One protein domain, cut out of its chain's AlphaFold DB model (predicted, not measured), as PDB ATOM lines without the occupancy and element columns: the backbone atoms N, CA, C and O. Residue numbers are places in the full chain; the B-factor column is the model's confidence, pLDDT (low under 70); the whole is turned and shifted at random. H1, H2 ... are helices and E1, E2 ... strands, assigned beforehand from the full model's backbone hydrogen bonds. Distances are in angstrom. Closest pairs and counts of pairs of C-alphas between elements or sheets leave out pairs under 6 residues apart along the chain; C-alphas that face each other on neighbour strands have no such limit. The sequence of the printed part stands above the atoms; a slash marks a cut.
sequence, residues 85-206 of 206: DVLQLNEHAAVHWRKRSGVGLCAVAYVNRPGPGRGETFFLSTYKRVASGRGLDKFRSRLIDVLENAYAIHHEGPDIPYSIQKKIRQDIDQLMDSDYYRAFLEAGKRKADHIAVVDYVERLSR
ATOM      1  N   ASP A  85     172.648 199.899 197.792       86.25
ATOM      2  CA  ASP A  85     172.794 200.750 198.983       86.25
ATOM      3  C   ASP A  85     174.149 201.501 199.014       86.25
ATOM      4  O   ASP A  85     174.393 202.317 199.916       86.25
ATOM      5  N   VAL A  86     175.048 201.193 198.071       90.94
ATOM      6  CA  VAL A  86     176.385 201.771 197.922       90.94
ATOM      7  C   VAL A  86     176.635 202.123 196.461       90.94
ATOM      8  O   VAL A  86     176.504 201.273 195.588       90.94
ATOM      9  N   LEU A  87     177.066 203.354 196.206       94.44
ATOM     10  CA  LEU A  87     177.567 203.762 194.898       94.44
ATOM     11  C   LEU A  87     179.088 203.617 194.902       94.44
ATOM     12  O   LEU A  87     179.781 204.383 195.575       94.44
ATOM     13  N   GLN A  88     179.605 202.610 194.206       92.81
ATOM     14  CA  GLN A  88     181.047 202.448 194.040       92.81
ATOM     15  C   GLN A  88     181.551 203.499 193.043       92.81
ATOM     16  O   GLN A  88     180.989 203.606 191.958       92.81
ATOM     17  N   LEU A  89     182.577 204.271 193.410       93.25
ATOM     18  CA  LEU A  89     183.181 205.257 192.504       93.25
ATOM     19  C   LEU A  89     184.380 204.649 191.769       93.25
ATOM     20  O   LEU A  89     184.493 204.763 190.557       93.25
ATOM     21  N   ASN A  90     185.256 203.973 192.510       91.38
ATOM     22  CA  ASN A  90     186.381 203.183 192.005       91.38
ATOM     23  C   ASN A  90     186.809 202.181 193.090       91.38
ATOM     24  O   ASN A  90     186.132 202.052 194.102       91.38
ATOM     25  N   GLU A  91     187.933 201.484 192.944       88.62
ATOM     26  CA  GLU A  91     188.422 200.527 193.953       88.62
ATOM     27  C   GLU A  91     188.762 201.149 195.328       88.62
ATOM     28  O   GLU A  91     188.806 200.451 196.346       88.62
ATOM     29  N   HIS A  92     188.930 202.474 195.383       91.12
ATOM     30  CA  HIS A  92     189.364 203.208 196.569       91.12
ATOM     31  C   HIS A  92     188.263 204.015 197.259       91.12
ATOM     32  O   HIS A  92     188.387 204.350 198.439       91.12
ATOM     33  N   ALA A  93     187.171 204.316 196.558       93.81
ATOM     34  CA  ALA A  93     186.140 205.226 197.025       93.81
ATOM     35  C   ALA A  93     184.725 204.689 196.781       93.81
ATOM     36  O   ALA A  93     184.387 204.198 195.701       93.81
ATOM     37  N   ALA A  94     183.868 204.825 197.795       95.00
ATOM     38  CA  ALA A  94     182.465 204.424 197.732       95.00
ATOM     39  C   ALA A  94     181.561 205.387 198.510       95.00
ATOM     40  O   ALA A  94     181.945 205.906 199.560       95.00
ATOM     41  N   VAL A  95     180.331 205.591 198.039       95.69
ATOM     42  CA  VAL A  95     179.342 206.493 198.641       95.69
ATOM     43  C   VAL A  95     178.210 205.713 199.288       95.69
ATOM     44  O   VAL A  95     177.693 204.745 198.740       95.69
ATOM     45  N   HIS A  96     177.791 206.165 200.468       93.56
ATOM     46  CA  HIS A  96     176.722 205.556 201.246       93.56
ATOM     47  C   HIS A  96     175.717 206.592 201.724       93.56
ATOM     48  O   HIS A  96     176.081 207.688 202.152       93.56
ATOM     49  N   TRP A  97     174.459 206.176 201.819       92.81
ATOM     50  CA  TRP A  97     173.455 206.905 202.581       92.81
ATOM     51  C   TRP A  97     173.607 206.645 204.086       92.81
ATOM     52  O   TRP A  97     173.576 205.498 204.545       92.81
ATOM     53  N   ARG A  98     173.719 207.696 204.898       89.88
ATOM     54  CA  ARG A  98     173.861 207.632 206.363       89.88
ATOM     55  C   ARG A  98     172.829 208.533 207.047       89.88
ATOM     56  O   ARG A  98     172.655 209.678 206.652       89.88
ATOM     57  N   LYS A  99     172.136 208.017 208.075       87.12
ATOM     58  CA  LYS A  99     171.297 208.845 208.964       87.12
ATOM     59  C   LYS A  99     172.244 209.614 209.885       87.12
ATOM     60  O   LYS A  99     173.062 208.990 210.561       87.12
ATOM     61  N   ARG A 100     172.142 210.942 209.912       83.31
ATOM     62  CA  ARG A 100     172.868 211.810 210.845       83.31
ATOM     63  C   ARG A 100     171.863 212.591 211.686       83.31
ATOM     64  O   ARG A 100     170.916 213.164 211.147       83.31
ATOM     65  N   SER A 101     172.078 212.607 213.002       76.38
ATOM     66  CA  SER A 101     171.234 213.364 213.934       76.38
ATOM     67  C   SER A 101     171.184 214.843 213.534       76.38
ATOM     68  O   SER A 101     172.205 215.397 213.128       76.38
ATOM     69  N   GLY A 102     169.995 215.451 213.569       77.38
ATOM     70  CA  GLY A 102     169.754 216.855 213.202       77.38
ATOM     71  C   GLY A 102     169.828 217.197 211.704       77.38
ATOM     72  O   GLY A 102     169.358 218.254 211.304       77.38
ATOM     73  N   VAL A 103     170.377 216.319 210.855       79.75
ATOM     74  CA  VAL A 103     170.561 216.577 209.408       79.75
ATOM     75  C   VAL A 103     169.664 215.686 208.541       79.75
ATOM     76  O   VAL A 103     169.293 216.057 207.428       79.75
ATOM     77  N   GLY A 104     169.293 214.507 209.045       85.12
ATOM     78  CA  GLY A 104     168.538 213.504 208.298       85.12
ATOM     79  C   GLY A 104     169.450 212.586 207.484       85.12
ATOM     80  O   GLY A 104     170.564 212.261 207.901       85.12
ATOM     81  N   LEU A 105     168.960 212.110 206.338       92.75
ATOM     82  CA  LEU A 105     169.711 211.211 205.464       92.75
ATOM     83  C   LEU A 105     170.707 211.996 204.598       92.75
ATOM     84  O   LEU A 105     170.314 212.913 203.873       92.75
ATOM     85  N   CYS A 106     171.986 211.626 204.643       93.75
ATOM     86  CA  CYS A 106     173.043 212.234 203.836       93.75
ATOM     87  C   CYS A 106     173.862 211.207 203.053       93.75
ATOM     88  O   CYS A 106     174.060 210.082 203.510       93.75
ATOM     89  N   ALA A 107     174.341 211.616 201.882       94.75
ATOM     90  CA  ALA A 107     175.338 210.889 201.118       94.75
ATOM     91  C   ALA A 107     176.729 211.233 201.651       94.75
ATOM     92  O   ALA A 107     177.092 212.408 201.791       94.75
ATOM     93  N   VAL A 108     177.495 210.193 201.954       95.12
ATOM     94  CA  VAL A 108     178.840 210.286 202.508       95.12
ATOM     95  C   VAL A 108     179.749 209.359 201.718       95.12
ATOM     96  O   VAL A 108     179.441 208.172 201.604       95.12
ATOM     97  N   ALA A 109     180.851 209.886 201.193       96.25
ATOM     98  CA  ALA A 109     181.886 209.075 200.570       96.25
ATOM     99  C   ALA A 109     182.907 208.614 201.608       96.25
ATOM    100  O   ALA A 109     183.271 209.379 202.501       96.25
ATOM    101  N   TYR A 110     183.375 207.379 201.474       93.88
ATOM    102  CA  TYR A 110     184.536 206.865 202.182       93.88
ATOM    103  C   TYR A 110     185.638 206.591 201.176       93.88
ATOM    104  O   TYR A 110     185.384 205.930 200.171       93.88
ATOM    105  N   VAL A 111     186.837 207.065 201.487       93.19
ATOM    106  CA  VAL A 111     188.055 206.804 200.722       93.19
ATOM    107  C   VAL A 111     188.963 205.947 201.588       93.19
ATOM    108  O   VAL A 111     189.256 206.313 202.729       93.19
ATOM    109  N   ASN A 112     189.359 204.775 201.100       90.31
ATOM    110  CA  ASN A 112     190.324 203.944 201.810       90.31
ATOM    111  C   ASN A 112     191.727 204.569 201.722       90.31
ATOM    112  O   ASN A 112     192.046 205.281 200.776       90.31
ATOM    113  N   ARG A 113     192.554 204.323 202.738       85.62
ATOM    114  CA  ARG A 113     193.965 204.725 202.755       85.62
ATOM    115  C   ARG A 113     194.823 203.471 202.565       85.62
ATOM    116  O   ARG A 113     194.460 202.440 203.145       85.62
ATOM    117  N   PRO A 114     195.923 203.524 201.797       81.62
ATOM    118  CA  PRO A 114     196.885 202.433 201.782       81.62
ATOM    119  C   PRO A 114     197.610 202.372 203.138       81.62
ATOM    120  O   PRO A 114     198.110 203.376 203.641       81.62
ATOM    121  N   GLY A 115     197.634 201.194 203.768       77.06
ATOM    122  CA  GLY A 115     198.340 200.972 205.036       77.06
ATOM    123  C   GLY A 115     197.523 201.227 206.318       77.06
ATOM    124  O   GLY A 115     196.295 201.348 206.285       77.06
ATOM    125  N   PRO A 116     198.190 201.226 207.490       69.94
ATOM    126  CA  PRO A 116     197.526 201.331 208.783       69.94
ATOM    127  C   PRO A 116     196.966 202.740 209.002       69.94
ATOM    128  O   PRO A 116     197.689 203.732 209.027       69.94
ATOM    129  N   GLY A 117     195.652 202.836 209.192       71.44
ATOM    130  CA  GLY A 117     194.989 204.105 209.465       71.44
ATOM    131  C   GLY A 117     193.498 204.061 209.168       71.44
ATOM    132  O   GLY A 117     192.975 203.109 208.587       71.44
ATOM    133  N   ARG A 118     192.789 205.111 209.586       76.38
ATOM    134  CA  ARG A 118     191.393 205.310 209.201       76.38
ATOM    135  C   ARG A 118     191.372 206.062 207.874       76.38
ATOM    136  O   ARG A 118     191.986 207.117 207.765       76.38
ATOM    137  N   GLY A 119     190.660 205.514 206.891       84.81
ATOM    138  CA  GLY A 119     190.374 206.217 205.644       84.81
ATOM    139  C   GLY A 119     189.590 207.515 205.869       84.81
ATOM    140  O   GLY A 119     189.114 207.801 206.973       84.81
ATOM    141  N   GLU A 120     189.416 208.286 204.806       90.25
ATOM    142  CA  GLU A 120     188.765 209.590 204.867       90.25
ATOM    143  C   GLU A 120     187.265 209.500 204.600       90.25
ATOM    144  O   GLU A 120     186.755 208.541 204.018       90.25
ATOM    145  N   THR A 121     186.522 210.474 205.122       92.69
ATOM    146  CA  THR A 121     185.061 210.510 205.045       92.69
ATOM    147  C   THR A 121     184.607 211.891 204.600       92.69
ATOM    148  O   THR A 121     184.794 212.867 205.324       92.69
ATOM    149  N   PHE A 122     183.937 211.968 203.454       94.12
ATOM    150  CA  PHE A 122     183.514 213.226 202.846       94.12
ATOM    151  C   PHE A 122     181.997 213.348 202.850       94.12
ATOM    152  O   PHE A 122     181.278 212.471 202.371       94.12
ATOM    153  N   PHE A 123     181.488 214.463 203.366       93.94
ATOM    154  CA  PHE A 123     180.083 214.812 203.195       93.94
ATOM    155  C   PHE A 123     179.846 215.355 201.784       93.94
ATOM    156  O   PHE A 123     180.461 216.355 201.393       93.94
ATOM    157  N   LEU A 124     178.910 214.735 201.062       94.75
ATOM    158  CA  LEU A 124     178.549 215.145 199.706       94.75
ATOM    159  C   LEU A 124     177.323 216.057 199.720       94.75
ATOM    160  O   LEU A 124     177.408 217.237 199.386       94.75
ATOM    161  N   SER A 125     176.171 215.520 200.131       94.06
ATOM    162  CA  SER A 125     174.899 216.247 200.144       94.06
ATOM    163  C   SER A 125     173.851 215.536 201.004       94.06
ATOM    164  O   SER A 125     174.015 214.379 201.399       94.06
ATOM    165  N   THR A 126     172.750 216.220 201.302       93.50
ATOM    166  CA  THR A 126     171.577 215.593 201.921       93.50
ATOM    167  C   THR A 126     170.700 214.945 200.855       93.50
ATOM    168  O   THR A 126     170.592 215.455 199.740       93.50
ATOM    169  N   TYR A 127     170.022 213.851 201.211       92.56
ATOM    170  CA  TYR A 127     169.115 213.152 200.299       92.56
ATOM    171  C   TYR A 127     168.053 214.099 199.725       92.56
ATOM    172  O   TYR A 127     167.878 214.154 198.515       92.56
ATOM    173  N   LYS A 128     167.429 214.937 200.570       90.88
ATOM    174  CA  LYS A 128     166.416 215.917 200.138       90.88
ATOM    175  C   LYS A 128     166.917 216.844 199.024       90.88
ATOM    176  O   LYS A 128     166.173 217.125 198.094       90.88
ATOM    177  N   ARG A 129     168.169 217.318 199.105       91.94
ATOM    178  CA  ARG A 129     168.745 218.213 198.089       91.94
ATOM    179  C   ARG A 129     169.013 217.488 196.778       91.94
ATOM    180  O   ARG A 129     168.681 218.029 195.727       91.94
ATOM    181  N   VAL A 130     169.579 216.284 196.849       91.06
ATOM    182  CA  VAL A 130     169.854 215.459 195.664       91.06
ATOM    183  C   VAL A 130     168.546 215.068 194.974       91.06
ATOM    184  O   VAL A 130     168.388 215.334 193.791       91.06
ATOM    185  N   ALA A 131     167.569 214.559 195.729       88.38
ATOM    186  CA  ALA A 131     166.262 214.161 195.206       88.38
ATOM    187  C   ALA A 131     165.473 215.327 194.585       88.38
ATOM    188  O   ALA A 131     164.708 215.124 193.653       88.38
ATOM    189  N   SER A 132     165.667 216.559 195.073       87.75
ATOM    190  CA  SER A 132     165.014 217.753 194.515       87.75
ATOM    191  C   SER A 132     165.659 218.300 193.233       87.75
ATOM    192  O   SER A 132     165.230 219.345 192.750       87.75
ATOM    193  N   GLY A 133     166.753 217.704 192.748       87.19
ATOM    194  CA  GLY A 133     167.543 218.215 191.620       87.19
ATOM    195  C   GLY A 133     168.419 219.433 191.951       87.19
ATOM    196  O   GLY A 133     169.526 219.562 191.439       87.19
ATOM    197  N   ARG A 134     168.006 220.283 192.905       85.00
ATOM    198  CA  ARG A 134     168.710 221.525 193.299       85.00
ATOM    199  C   ARG A 134     170.122 221.320 193.860       85.00
ATOM    200  O   ARG A 134     170.846 222.285 194.080       85.00
ATOM    201  N   GLY A 135     170.484 220.086 194.206       85.06
ATOM    202  CA  GLY A 135     171.781 219.739 194.778       85.06
ATOM    203  C   GLY A 135     172.718 218.991 193.837       85.06
ATOM    204  O   GLY A 135     173.775 218.585 194.316       85.06
ATOM    205  N   LEU A 136     172.339 218.762 192.574       89.69
ATOM    206  CA  LEU A 136     173.066 217.860 191.676       89.69
ATOM    207  C   LEU A 136     174.446 218.392 191.292       89.69
ATOM    208  O   LEU A 136     175.414 217.663 191.469       89.69
ATOM    209  N   ASP A 137     174.580 219.665 190.913       91.56
ATOM    210  CA  ASP A 137     175.888 220.232 190.537       91.56
ATOM    211  C   ASP A 137     176.883 220.201 191.697       91.56
ATOM    212  O   ASP A 137     178.041 219.805 191.555       91.56
ATOM    213  N   LYS A 138     176.409 220.552 192.900       92.81
ATOM    214  CA  LYS A 138     177.226 220.467 194.112       92.81
ATOM    215  C   LYS A 138     177.573 219.018 194.443       92.81
ATOM    216  O   LYS A 138     178.687 218.745 194.871       92.81
ATOM    217  N   PHE A 139     176.630 218.095 194.278       94.12
ATOM    218  CA  PHE A 139     176.875 216.677 194.510       94.12
ATOM    219  C   PHE A 139     177.934 216.137 193.543       94.12
ATOM    220  O   PHE A 139     178.899 215.530 193.996       94.12
ATOM    221  N   ARG A 140     177.809 216.457 192.251       95.88
ATOM    222  CA  ARG A 140     178.771 216.147 191.192       95.88
ATOM    223  C   ARG A 140     180.164 216.678 191.514       95.88
ATOM    224  O   ARG A 140     181.119 215.910 191.538       95.88
ATOM    225  N   SER A 141     180.275 217.971 191.822       96.00
ATOM    226  CA  SER A 141     181.550 218.591 192.209       96.00
ATOM    227  C   SER A 141     182.182 217.863 193.393       96.00
ATOM    228  O   SER A 141     183.368 217.571 193.361       96.00
ATOM    229  N   ARG A 142     181.392 217.477 194.401       97.12
ATOM    230  CA  ARG A 142     181.916 216.747 195.563       97.12
ATOM    231  C   ARG A 142     182.342 215.318 195.245       97.12
ATOM    232  O   ARG A 142     183.224 214.807 195.922       97.12
ATOM    233  N   LEU A 143     181.732 214.660 194.261       96.81
ATOM    234  CA  LEU A 143     182.198 213.356 193.788       96.81
ATOM    235  C   LEU A 143     183.558 213.463 193.094       96.81
ATOM    236  O   LEU A 143     184.422 212.620 193.332       96.81
ATOM    237  N   ILE A 144     183.752 214.511 192.289       96.50
ATOM    238  CA  ILE A 144     185.040 214.815 191.655       96.50
ATOM    239  C   ILE A 144     186.097 215.061 192.735       96.50
ATOM    240  O   ILE A 144     187.101 214.352 192.742       96.50
ATOM    241  N   ASP A 145     185.816 215.945 193.704       95.12
ATOM    242  CA  ASP A 145     186.723 216.219 194.829       95.12
ATOM    243  C   ASP A 145     187.141 214.916 195.532       95.12
ATOM    244  O   ASP A 145     188.304 214.722 195.871       95.12
ATOM    245  N   VAL A 146     186.198 213.996 195.764       96.00
ATOM    246  CA  VAL A 146     186.473 212.712 196.428       96.00
ATOM    247  C   VAL A 146     187.431 211.842 195.627       96.00
ATOM    248  O   VAL A 146     188.330 211.249 196.220       96.00
ATOM    249  N   LEU A 147     187.239 211.729 194.312       95.19
ATOM    250  CA  LEU A 147     188.111 210.916 193.465       95.19
ATOM    251  C   LEU A 147     189.498 211.541 193.305       95.19
ATOM    252  O   LEU A 147     190.490 210.817 193.305       95.19
ATOM    253  N   GLU A 148     189.574 212.867 193.248       93.69
ATOM    254  CA  GLU A 148     190.834 213.606 193.265       93.69
ATOM    255  C   GLU A 148     191.593 213.380 194.585       93.69
ATOM    256  O   GLU A 148     192.769 213.020 194.576       93.69
ATOM    257  N   ASN A 149     190.902 213.462 195.729       91.38
ATOM    258  CA  ASN A 149     191.490 213.145 197.035       91.38
ATOM    259  C   ASN A 149     191.908 211.672 197.138       91.38
ATOM    260  O   ASN A 149     192.971 211.370 197.673       91.38
ATOM    261  N   ALA A 150     191.104 210.744 196.611       91.81
ATOM    262  CA  ALA A 150     191.479 209.335 196.561       91.81
ATOM    263  C   ALA A 150     192.763 209.133 195.750       91.81
ATOM    264  O   ALA A 150     193.660 208.432 196.206       91.81
ATOM    265  N   TYR A 151     192.896 209.789 194.599       91.81
ATOM    266  CA  TYR A 151     194.123 209.722 193.816       91.81
ATOM    267  C   TYR A 151     195.333 210.224 194.614       91.81
ATOM    268  O   TYR A 151     196.321 209.498 194.721       91.81
ATOM    269  N   ALA A 152     195.228 211.406 195.229       89.31
ATOM    270  CA  ALA A 152     196.308 212.005 196.016       89.31
ATOM    271  C   ALA A 152     196.734 211.127 197.209       89.31
ATOM    272  O   ALA A 152     197.925 210.975 197.474       89.31
ATOM    273  N   ILE A 153     195.772 210.499 197.896       87.50
ATOM    274  CA  ILE A 153     196.031 209.585 199.021       87.50
ATOM    275  C   ILE A 153     196.791 208.330 198.572       87.50
ATOM    276  O   ILE A 153     197.628 207.835 199.323       87.50
ATOM    277  N   HIS A 154     196.491 207.797 197.385       87.31
ATOM    278  CA  HIS A 154     197.087 206.545 196.897       87.31
ATOM    279  C   HIS A 154     198.385 206.733 196.104       87.31
ATOM    280  O   HIS A 154     199.140 205.777 195.972       87.31
ATOM    281  N   HIS A 155     198.661 207.942 195.610       86.62
ATOM    282  CA  HIS A 155     199.868 208.260 194.831       86.62
ATOM    283  C   HIS A 155     200.839 209.199 195.570       86.62
ATOM    284  O   HIS A 155     201.799 209.667 194.968       86.62
ATOM    285  N   GLU A 156     200.588 209.475 196.855       75.12
ATOM    286  CA  GLU A 156     201.464 210.242 197.757       75.12
ATOM    287  C   GLU A 156     201.903 211.616 197.209       75.12
ATOM    288  O   GLU A 156     203.024 212.069 197.435       75.12
ATOM    289  N   GLY A 157     201.009 212.314 196.503       72.69
ATOM    290  CA  GLY A 157     201.317 213.610 195.898       72.69
ATOM    291  C   GLY A 157     200.079 214.493 195.713       72.69
ATOM    292  O   GLY A 157     199.020 213.980 195.345       72.69
ATOM    293  N   PRO A 158     200.181 215.815 195.959       70.19
ATOM    294  CA  PRO A 158     199.064 216.745 195.780       70.19
ATOM    295  C   PRO A 158     198.790 217.069 194.302       70.19
ATOM    296  O   PRO A 158     197.676 217.465 193.959       70.19
ATOM    297  N   ASP A 159     199.783 216.883 193.427       81.94
ATOM    298  CA  ASP A 159     199.680 217.237 192.015       81.94
ATOM    299  C   ASP A 159     199.044 216.106 191.207       81.94
ATOM    300  O   ASP A 159     199.668 215.104 190.851       81.94
ATOM    301  N   ILE A 160     197.763 216.289 190.900       86.31
ATOM    302  CA  ILE A 160     196.999 215.377 190.054       86.31
ATOM    303  C   ILE A 160     197.216 215.787 188.594       86.31
ATOM    304  O   ILE A 160     196.850 216.910 188.228       86.31
ATOM    305  N   PRO A 161     197.747 214.904 187.727       91.38
ATOM    306  CA  PRO A 161     197.931 215.228 186.319       91.38
ATOM    307  C   PRO A 161     196.614 215.659 185.664       91.38
ATOM    308  O   PRO A 161     195.565 215.052 185.891       91.38
ATOM    309  N   TYR A 162     196.663 216.665 184.788       90.75
ATOM    310  CA  TYR A 162     195.468 217.179 184.105       90.75
ATOM    311  C   TYR A 162     194.697 216.088 183.342       90.75
ATOM    312  O   TYR A 162     193.465 216.083 183.314       90.75
ATOM    313  N   SER A 163     195.410 215.118 182.761       92.75
ATOM    314  CA  SER A 163     194.809 213.949 182.107       92.75
ATOM    315  C   SER A 163     193.940 213.124 183.064       92.75
ATOM    316  O   SER A 163     192.853 212.691 182.681       92.75
ATOM    317  N   ILE A 164     194.377 212.957 184.313       93.38
ATOM    318  CA  ILE A 164     193.640 212.246 185.362       93.38
ATOM    319  C   ILE A 164     192.438 213.067 185.826       93.38
ATOM    320  O   ILE A 164     191.342 212.522 185.899       93.38
ATOM    321  N   GLN A 165     192.593 214.375 186.053       93.44
ATOM    322  CA  GLN A 165     191.462 215.250 186.399       93.44
ATOM    323  C   GLN A 165     190.371 215.217 185.320       93.44
ATOM    324  O   GLN A 165     189.180 215.111 185.621       93.44
ATOM    325  N   LYS A 166     190.765 215.265 184.041       95.88
ATOM    326  CA  LYS A 166     189.835 215.160 182.911       95.88
ATOM    327  C   LYS A 166     189.116 213.812 182.903       95.88
ATOM    328  O   LYS A 166     187.897 213.794 182.744       95.88
ATOM    329  N   LYS A 167     189.846 212.713 183.117       95.50
ATOM    330  CA  LYS A 167     189.265 211.369 183.208       95.50
ATOM    331  C   LYS A 167     188.274 211.260 184.370       95.50
ATOM    332  O   LYS A 167     187.148 210.842 184.150       95.50
ATOM    333  N   ILE A 168     188.642 211.720 185.567       95.62
ATOM    334  CA  ILE A 168     187.765 211.722 186.751       95.62
ATOM    335  C   ILE A 168     186.444 212.437 186.452       95.62
ATOM    336  O   ILE A 168     185.376 211.931 186.787       95.62
ATOM    337  N   ARG A 169     186.497 213.607 185.806       95.94
ATOM    338  CA  ARG A 169     185.285 214.356 185.438       95.94
ATOM    339  C   ARG A 169     184.392 213.557 184.491       95.94
ATOM    340  O   ARG A 169     183.197 213.471 184.745       95.94
ATOM    341  N   GLN A 170     184.979 212.953 183.458       96.12
ATOM    342  CA  GLN A 170     184.255 212.112 182.499       96.12
ATOM    343  C   GLN A 170     183.636 210.877 183.167       96.12
ATOM    344  O   GLN A 170     182.464 210.589 182.935       96.12
ATOM    345  N   ASP A 171     184.385 210.198 184.037       95.25
ATOM    346  CA  ASP A 171     183.913 209.018 184.766       95.25
ATOM    347  C   ASP A 171     182.734 209.376 185.694       95.25
ATOM    348  O   ASP A 171     181.760 208.629 185.779       95.25
ATOM    349  N   ILE A 172     182.777 210.539 186.362       96.50
ATOM    350  CA  ILE A 172     181.669 211.021 187.201       96.50
ATOM    351  C   ILE A 172     180.445 211.411 186.371       96.50
ATOM    352  O   ILE A 172     179.329 211.091 186.780       96.50
ATOM    353  N   ASP A 173     180.631 212.067 185.226       95.56
ATOM    354  CA  ASP A 173     179.526 212.395 184.318       95.56
ATOM    355  C   ASP A 173     178.810 211.125 183.861       95.56
ATOM    356  O   ASP A 173     177.604 210.976 184.056       95.56
ATOM    357  N   GLN A 174     179.577 210.147 183.379       95.44
ATOM    358  CA  GLN A 174     179.036 208.859 182.961       95.44
ATOM    359  C   GLN A 174     178.372 208.103 184.121       95.44
ATOM    360  O   GLN A 174     177.327 207.474 183.939       95.44
ATOM    361  N   LEU A 175     178.949 208.163 185.327       95.25
ATOM    362  CA  LEU A 175     178.358 207.558 186.517       95.25
ATOM    363  C   LEU A 175     176.991 208.170 186.826       95.25
ATOM    364  O   LEU A 175     176.061 207.422 187.122       95.25
ATOM    365  N   MET A 176     176.853 209.494 186.761       94.12
ATOM    366  CA  MET A 176     175.592 210.183 187.054       94.12
ATOM    367  C   MET A 176     174.482 209.860 186.049       94.12
ATOM    368  O   MET A 176     173.311 209.871 186.426       94.12
ATOM    369  N   ASP A 177     174.834 209.475 184.824       94.50
ATOM    370  CA  ASP A 177     173.870 209.025 183.813       94.50
ATOM    371  C   ASP A 177     173.559 207.517 183.882       94.50
ATOM    372  O   ASP A 177     172.623 207.035 183.235       94.50
ATOM    373  N   SER A 178     174.308 206.761 184.688       94.69
ATOM    374  CA  SER A 178     174.213 205.301 184.770       94.69
ATOM    375  C   SER A 178     173.029 204.787 185.598       94.69
ATOM    376  O   SER A 178     172.553 205.420 186.547       94.69
ATOM    377  N   ASP A 179     172.619 203.545 185.323       94.44
ATOM    378  CA  ASP A 179     171.622 202.840 186.137       94.44
ATOM    379  C   ASP A 179     172.100 202.579 187.571       94.44
ATOM    380  O   ASP A 179     171.285 202.525 188.491       94.44
ATOM    381  N   TYR A 180     173.417 202.498 187.801       91.69
ATOM    382  CA  TYR A 180     173.977 202.375 189.150       91.69
ATOM    383  C   TYR A 180     173.666 203.603 190.003       91.69
ATOM    384  O   TYR A 180     173.313 203.468 191.179       91.69
ATOM    385  N   TYR A 181     173.750 204.801 189.420       93.69
ATOM    386  CA  TYR A 181     173.387 206.026 190.121       93.69
ATOM    387  C   TYR A 181     171.882 206.102 190.386       93.69
ATOM    388  O   TYR A 181     171.476 206.411 191.509       93.69
ATOM    389  N   ARG A 182     171.047 205.734 189.407       93.81
ATOM    390  CA  ARG A 182     169.586 205.666 189.590       93.81
ATOM    391  C   ARG A 182     169.202 204.694 190.709       93.81
ATOM    392  O   ARG A 182     168.456 205.067 191.612       93.81
ATOM    393  N   ALA A 183     169.776 203.493 190.714       92.56
ATOM    394  CA  ALA A 183     169.562 202.502 191.767       92.56
ATOM    395  C   ALA A 183     170.019 203.018 193.143       92.56
ATOM    396  O   ALA A 183     169.332 202.823 194.150       92.56
ATOM    397  N   PHE A 184     171.139 203.745 193.196       93.62
ATOM    398  CA  PHE A 184     171.611 204.381 194.424       93.62
ATOM    399  C   PHE A 184     170.650 205.460 194.946       93.62
ATOM    400  O   PHE A 184     170.441 205.558 196.161       93.62
ATOM    401  N   LEU A 185     170.038 206.261 194.069       93.75
ATOM    402  CA  LEU A 185     169.017 207.236 194.464       93.75
ATOM    403  C   LEU A 185     167.760 206.553 195.014       93.75
ATOM    404  O   LEU A 185     167.285 206.943 196.084       93.75
ATOM    405  N   GLU A 186     167.279 205.497 194.358       93.38
ATOM    406  CA  GLU A 186     166.142 204.700 194.836       93.38
ATOM    407  C   GLU A 186     166.437 204.032 196.189       93.38
ATOM    408  O   GLU A 186     165.599 204.029 197.093       93.38
ATOM    409  N   ALA A 187     167.663 203.546 196.405       91.44
ATOM    410  CA  ALA A 187     168.092 203.066 197.718       91.44
ATOM    411  C   ALA A 187     168.058 204.178 198.784       91.44
ATOM    412  O   ALA A 187     167.653 203.945 199.930       91.44
ATOM    413  N   GLY A 188     168.434 205.402 198.404       92.19
ATOM    414  CA  GLY A 188     168.299 206.599 199.231       92.19
ATOM    415  C   GLY A 188     166.848 206.883 199.611       92.19
ATOM    416  O   GLY A 188     166.563 207.091 200.793       92.19
ATOM    417  N   LYS A 189     165.932 206.803 198.642       93.00
ATOM    418  CA  LYS A 189     164.486 206.972 198.836       93.00
ATOM    419  C   LYS A 189     163.923 205.961 199.821       93.00
ATOM    420  O   LYS A 189     163.430 206.356 200.874       93.00
ATOM    421  N   ARG A 190     164.131 204.663 199.561       90.19
ATOM    422  CA  ARG A 190     163.703 203.567 200.453       90.19
ATOM    423  C   ARG A 190     164.171 203.796 201.890       90.19
ATOM    424  O   ARG A 190     163.438 203.557 202.848       90.19
ATOM    425  N   LYS A 191     165.409 204.268 202.058       89.38
ATOM    426  CA  LYS A 191     165.982 204.546 203.376       89.38
ATOM    427  C   LYS A 191     165.396 205.793 204.032       89.38
ATOM    428  O   LYS A 191     165.212 205.785 205.248       89.38
ATOM    429  N   ALA A 192     165.133 206.850 203.270       89.44
ATOM    430  CA  ALA A 192     164.493 208.062 203.770       89.44
ATOM    431  C   ALA A 192     163.064 207.774 204.247       89.44
ATOM    432  O   ALA A 192     162.714 208.172 205.357       89.44
ATOM    433  N   ASP A 193     162.298 207.013 203.465       89.00
ATOM    434  CA  ASP A 193     160.923 206.624 203.790       89.00
ATOM    435  C   ASP A 193     160.885 205.768 205.059       89.00
ATOM    436  O   ASP A 193     160.140 206.062 205.991       89.00
ATOM    437  N   HIS A 194     161.768 204.769 205.162       85.00
ATOM    438  CA  HIS A 194     161.883 203.960 206.376       85.00
ATOM    439  C   HIS A 194     162.207 204.806 207.617       85.00
ATOM    440  O   HIS A 194     161.625 204.590 208.675       85.00
ATOM    441  N   ILE A 195     163.113 205.784 207.499       84.94
ATOM    442  CA  ILE A 195     163.424 206.703 208.602       84.94
ATOM    443  C   ILE A 195     162.189 207.516 208.994       84.94
ATOM    444  O   ILE A 195     161.911 207.628 210.181       84.94
ATOM    445  N   ALA A 196     161.447 208.048 208.022       85.88
ATOM    446  CA  ALA A 196     160.245 208.831 208.287       85.88
ATOM    447  C   ALA A 196     159.158 208.006 208.997       85.88
ATOM    448  O   ALA A 196     158.545 208.504 209.939       85.88
ATOM    449  N   VAL A 197     158.958 206.747 208.587       85.81
ATOM    450  CA  VAL A 197     158.017 205.819 209.237       85.81
ATOM    451  C   VAL A 197     158.446 205.521 210.672       85.81
ATOM    452  O   VAL A 197     157.630 205.637 211.581       85.81
ATOM    453  N   VAL A 198     159.720 205.189 210.899       82.81
ATOM    454  CA  VAL A 198     160.244 204.928 212.252       82.81
ATOM    455  C   VAL A 198     160.075 206.159 213.145       82.81
ATOM    456  O   VAL A 198     159.513 206.051 214.230       82.81
ATOM    457  N   ASP A 199     160.471 207.341 212.663       83.00
ATOM    458  CA  ASP A 199     160.352 208.598 213.411       83.00
ATOM    459  C   ASP A 199     158.871 208.988 213.661       83.00
ATOM    460  O   ASP A 199     158.563 209.739 214.587       83.00
ATOM    461  N   TYR A 200     157.929 208.537 212.824       85.25
ATOM    462  CA  TYR A 200     156.488 208.707 213.049       85.25
ATOM    463  C   TYR A 200     155.963 207.760 214.132       85.25
ATOM    464  O   TYR A 200     155.329 208.223 215.077       85.25
ATOM    465  N   VAL A 201     156.279 206.465 214.046       85.31
ATOM    466  CA  VAL A 201     155.872 205.463 215.046       85.31
ATOM    467  C   VAL A 201     156.430 205.810 216.428       85.31
ATOM    468  O   VAL A 201     155.691 205.789 217.406       85.31
ATOM    469  N   GLU A 202     157.698 206.217 216.518       83.56
ATOM    470  CA  GLU A 202     158.306 206.659 217.782       83.56
ATOM    471  C   GLU A 202     157.590 207.862 218.410       83.56
ATOM    472  O   GLU A 202     157.608 208.007 219.630       83.56
ATOM    473  N   ARG A 203     156.973 208.735 217.601       85.00
ATOM    474  CA  ARG A 203     156.187 209.874 218.095       85.00
ATOM    475  C   ARG A 203     154.798 209.474 218.577       85.00
ATOM    476  O   ARG A 203     154.293 210.143 219.462       85.00
ATOM    477  N   LEU A 204     154.195 208.432 218.004       86.44
ATOM    478  CA  LEU A 204     152.903 207.908 218.462       86.44
ATOM    479  C   LEU A 204     153.014 207.128 219.776       86.44
ATOM    480  O   LEU A 204     152.050 207.054 220.525       86.44
ATOM    481  N   SER A 205     154.176 206.530 220.039       77.81
ATOM    482  CA  SER A 205     154.443 205.754 221.257       77.81
ATOM    483  C   SER A 205     154.918 206.604 222.446       77.81
ATOM    484  O   SER A 205     155.365 206.039 223.446       77.81
ATOM    485  N   ARG A 206     154.893 207.936 222.324       61.50
ATOM    486  CA  ARG A 206     155.206 208.905 223.385       61.50
ATOM    487  C   ARG A 206     153.936 209.606 223.827       61.50
ATOM    488  O   ARG A 206     153.839 209.859 225.044       61.50
TER     489      ARG A 206
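AT A GLANCE: This is residues 85 to 206 of the 206 residues of an uncharacterized protein of Pseudomonas fluorescens (UniProt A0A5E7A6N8). A strongly twisted sheet of four strands, a meander in which each strand is the antiparallel neighbour of the one before, has helices H2 and H4 over one face, in two layers. H3 packs on H2 away from the sheet and meets H4 at a corner, and the last part of H4, with residues 197 to 206 standing free, sticks out as an arm. The printed part has 122 residues, with strands E1, E2, E3 and E4 in that order across the sheet, then helices H1 to H4; the class is mixed, helices and strands. It is only just compact, close to loose, with a radius of gyration of the C-alphas of 16.1 A, and elongated, spanning 56 by 34 by 20 A.

HOW THE PARTS SIT: E1, residues 86 to 88, and E2, residues 93 to 100, form an antiparallel hairpin, with N 87 and O 95 3.0 A apart. E2 bends by 57 degrees at residue 97. It forms a hairpin with E3, residues 104 to 111, where N 96 and O 108 are 2.8 A apart. E3 forms a hairpin with E4, residues 120 to 126, where N 109 and O 122 are 2.9 A apart. H1, residues 127 to 131, is on the sheet but over none of its strands. H2, residues 136 to 155, has a height over the sheet of 9.0 A and lies over E3 and E4, along the strands; its closest C-alphas to E4 are Arg 142 and Leu 124, 5.6 A apart. H3, residues 162 to 177, is not on the sheet. It touches residues 140 to 148 of H2, a helical hairpin at a steep tilt of 45 degrees, opposite ways, the closest C-alphas being Ile 144 and Arg 169, 6.2 A apart. H4, residues 179 to 204, is on the sheet at a height of 9.0 A, over E2 and only just over E3, with 3 of its C-alphas falling on E3. Its residues 185 to 192 touch H1, with the C-alphas of Gly 188 and Tyr 127 closest at 6.7 A. H2 and H4 are apart. Every O i to N i+4 pair is within hydrogen-bond range in H1, H2 and H3, and 21 of 22 in H4.

IN THESE COORDINATES: E1 begins at C-alpha 86, (176.385, 201.771, 197.922). E2 is 20.3 A long, E3 22.0 A and E4 18.4 A. H2 is 28.6 A long, H3 23.1 A and H4 37.7 A, ending at C-alpha 204, (152.903, 207.908, 218.462).

THE WHOLE: The C-alphas of Ser 163 and Arg 206 are the two farthest apart, 57.4 A. The printed part has no cut and no long link. Residues 116 and 206 have pLDDT under 70.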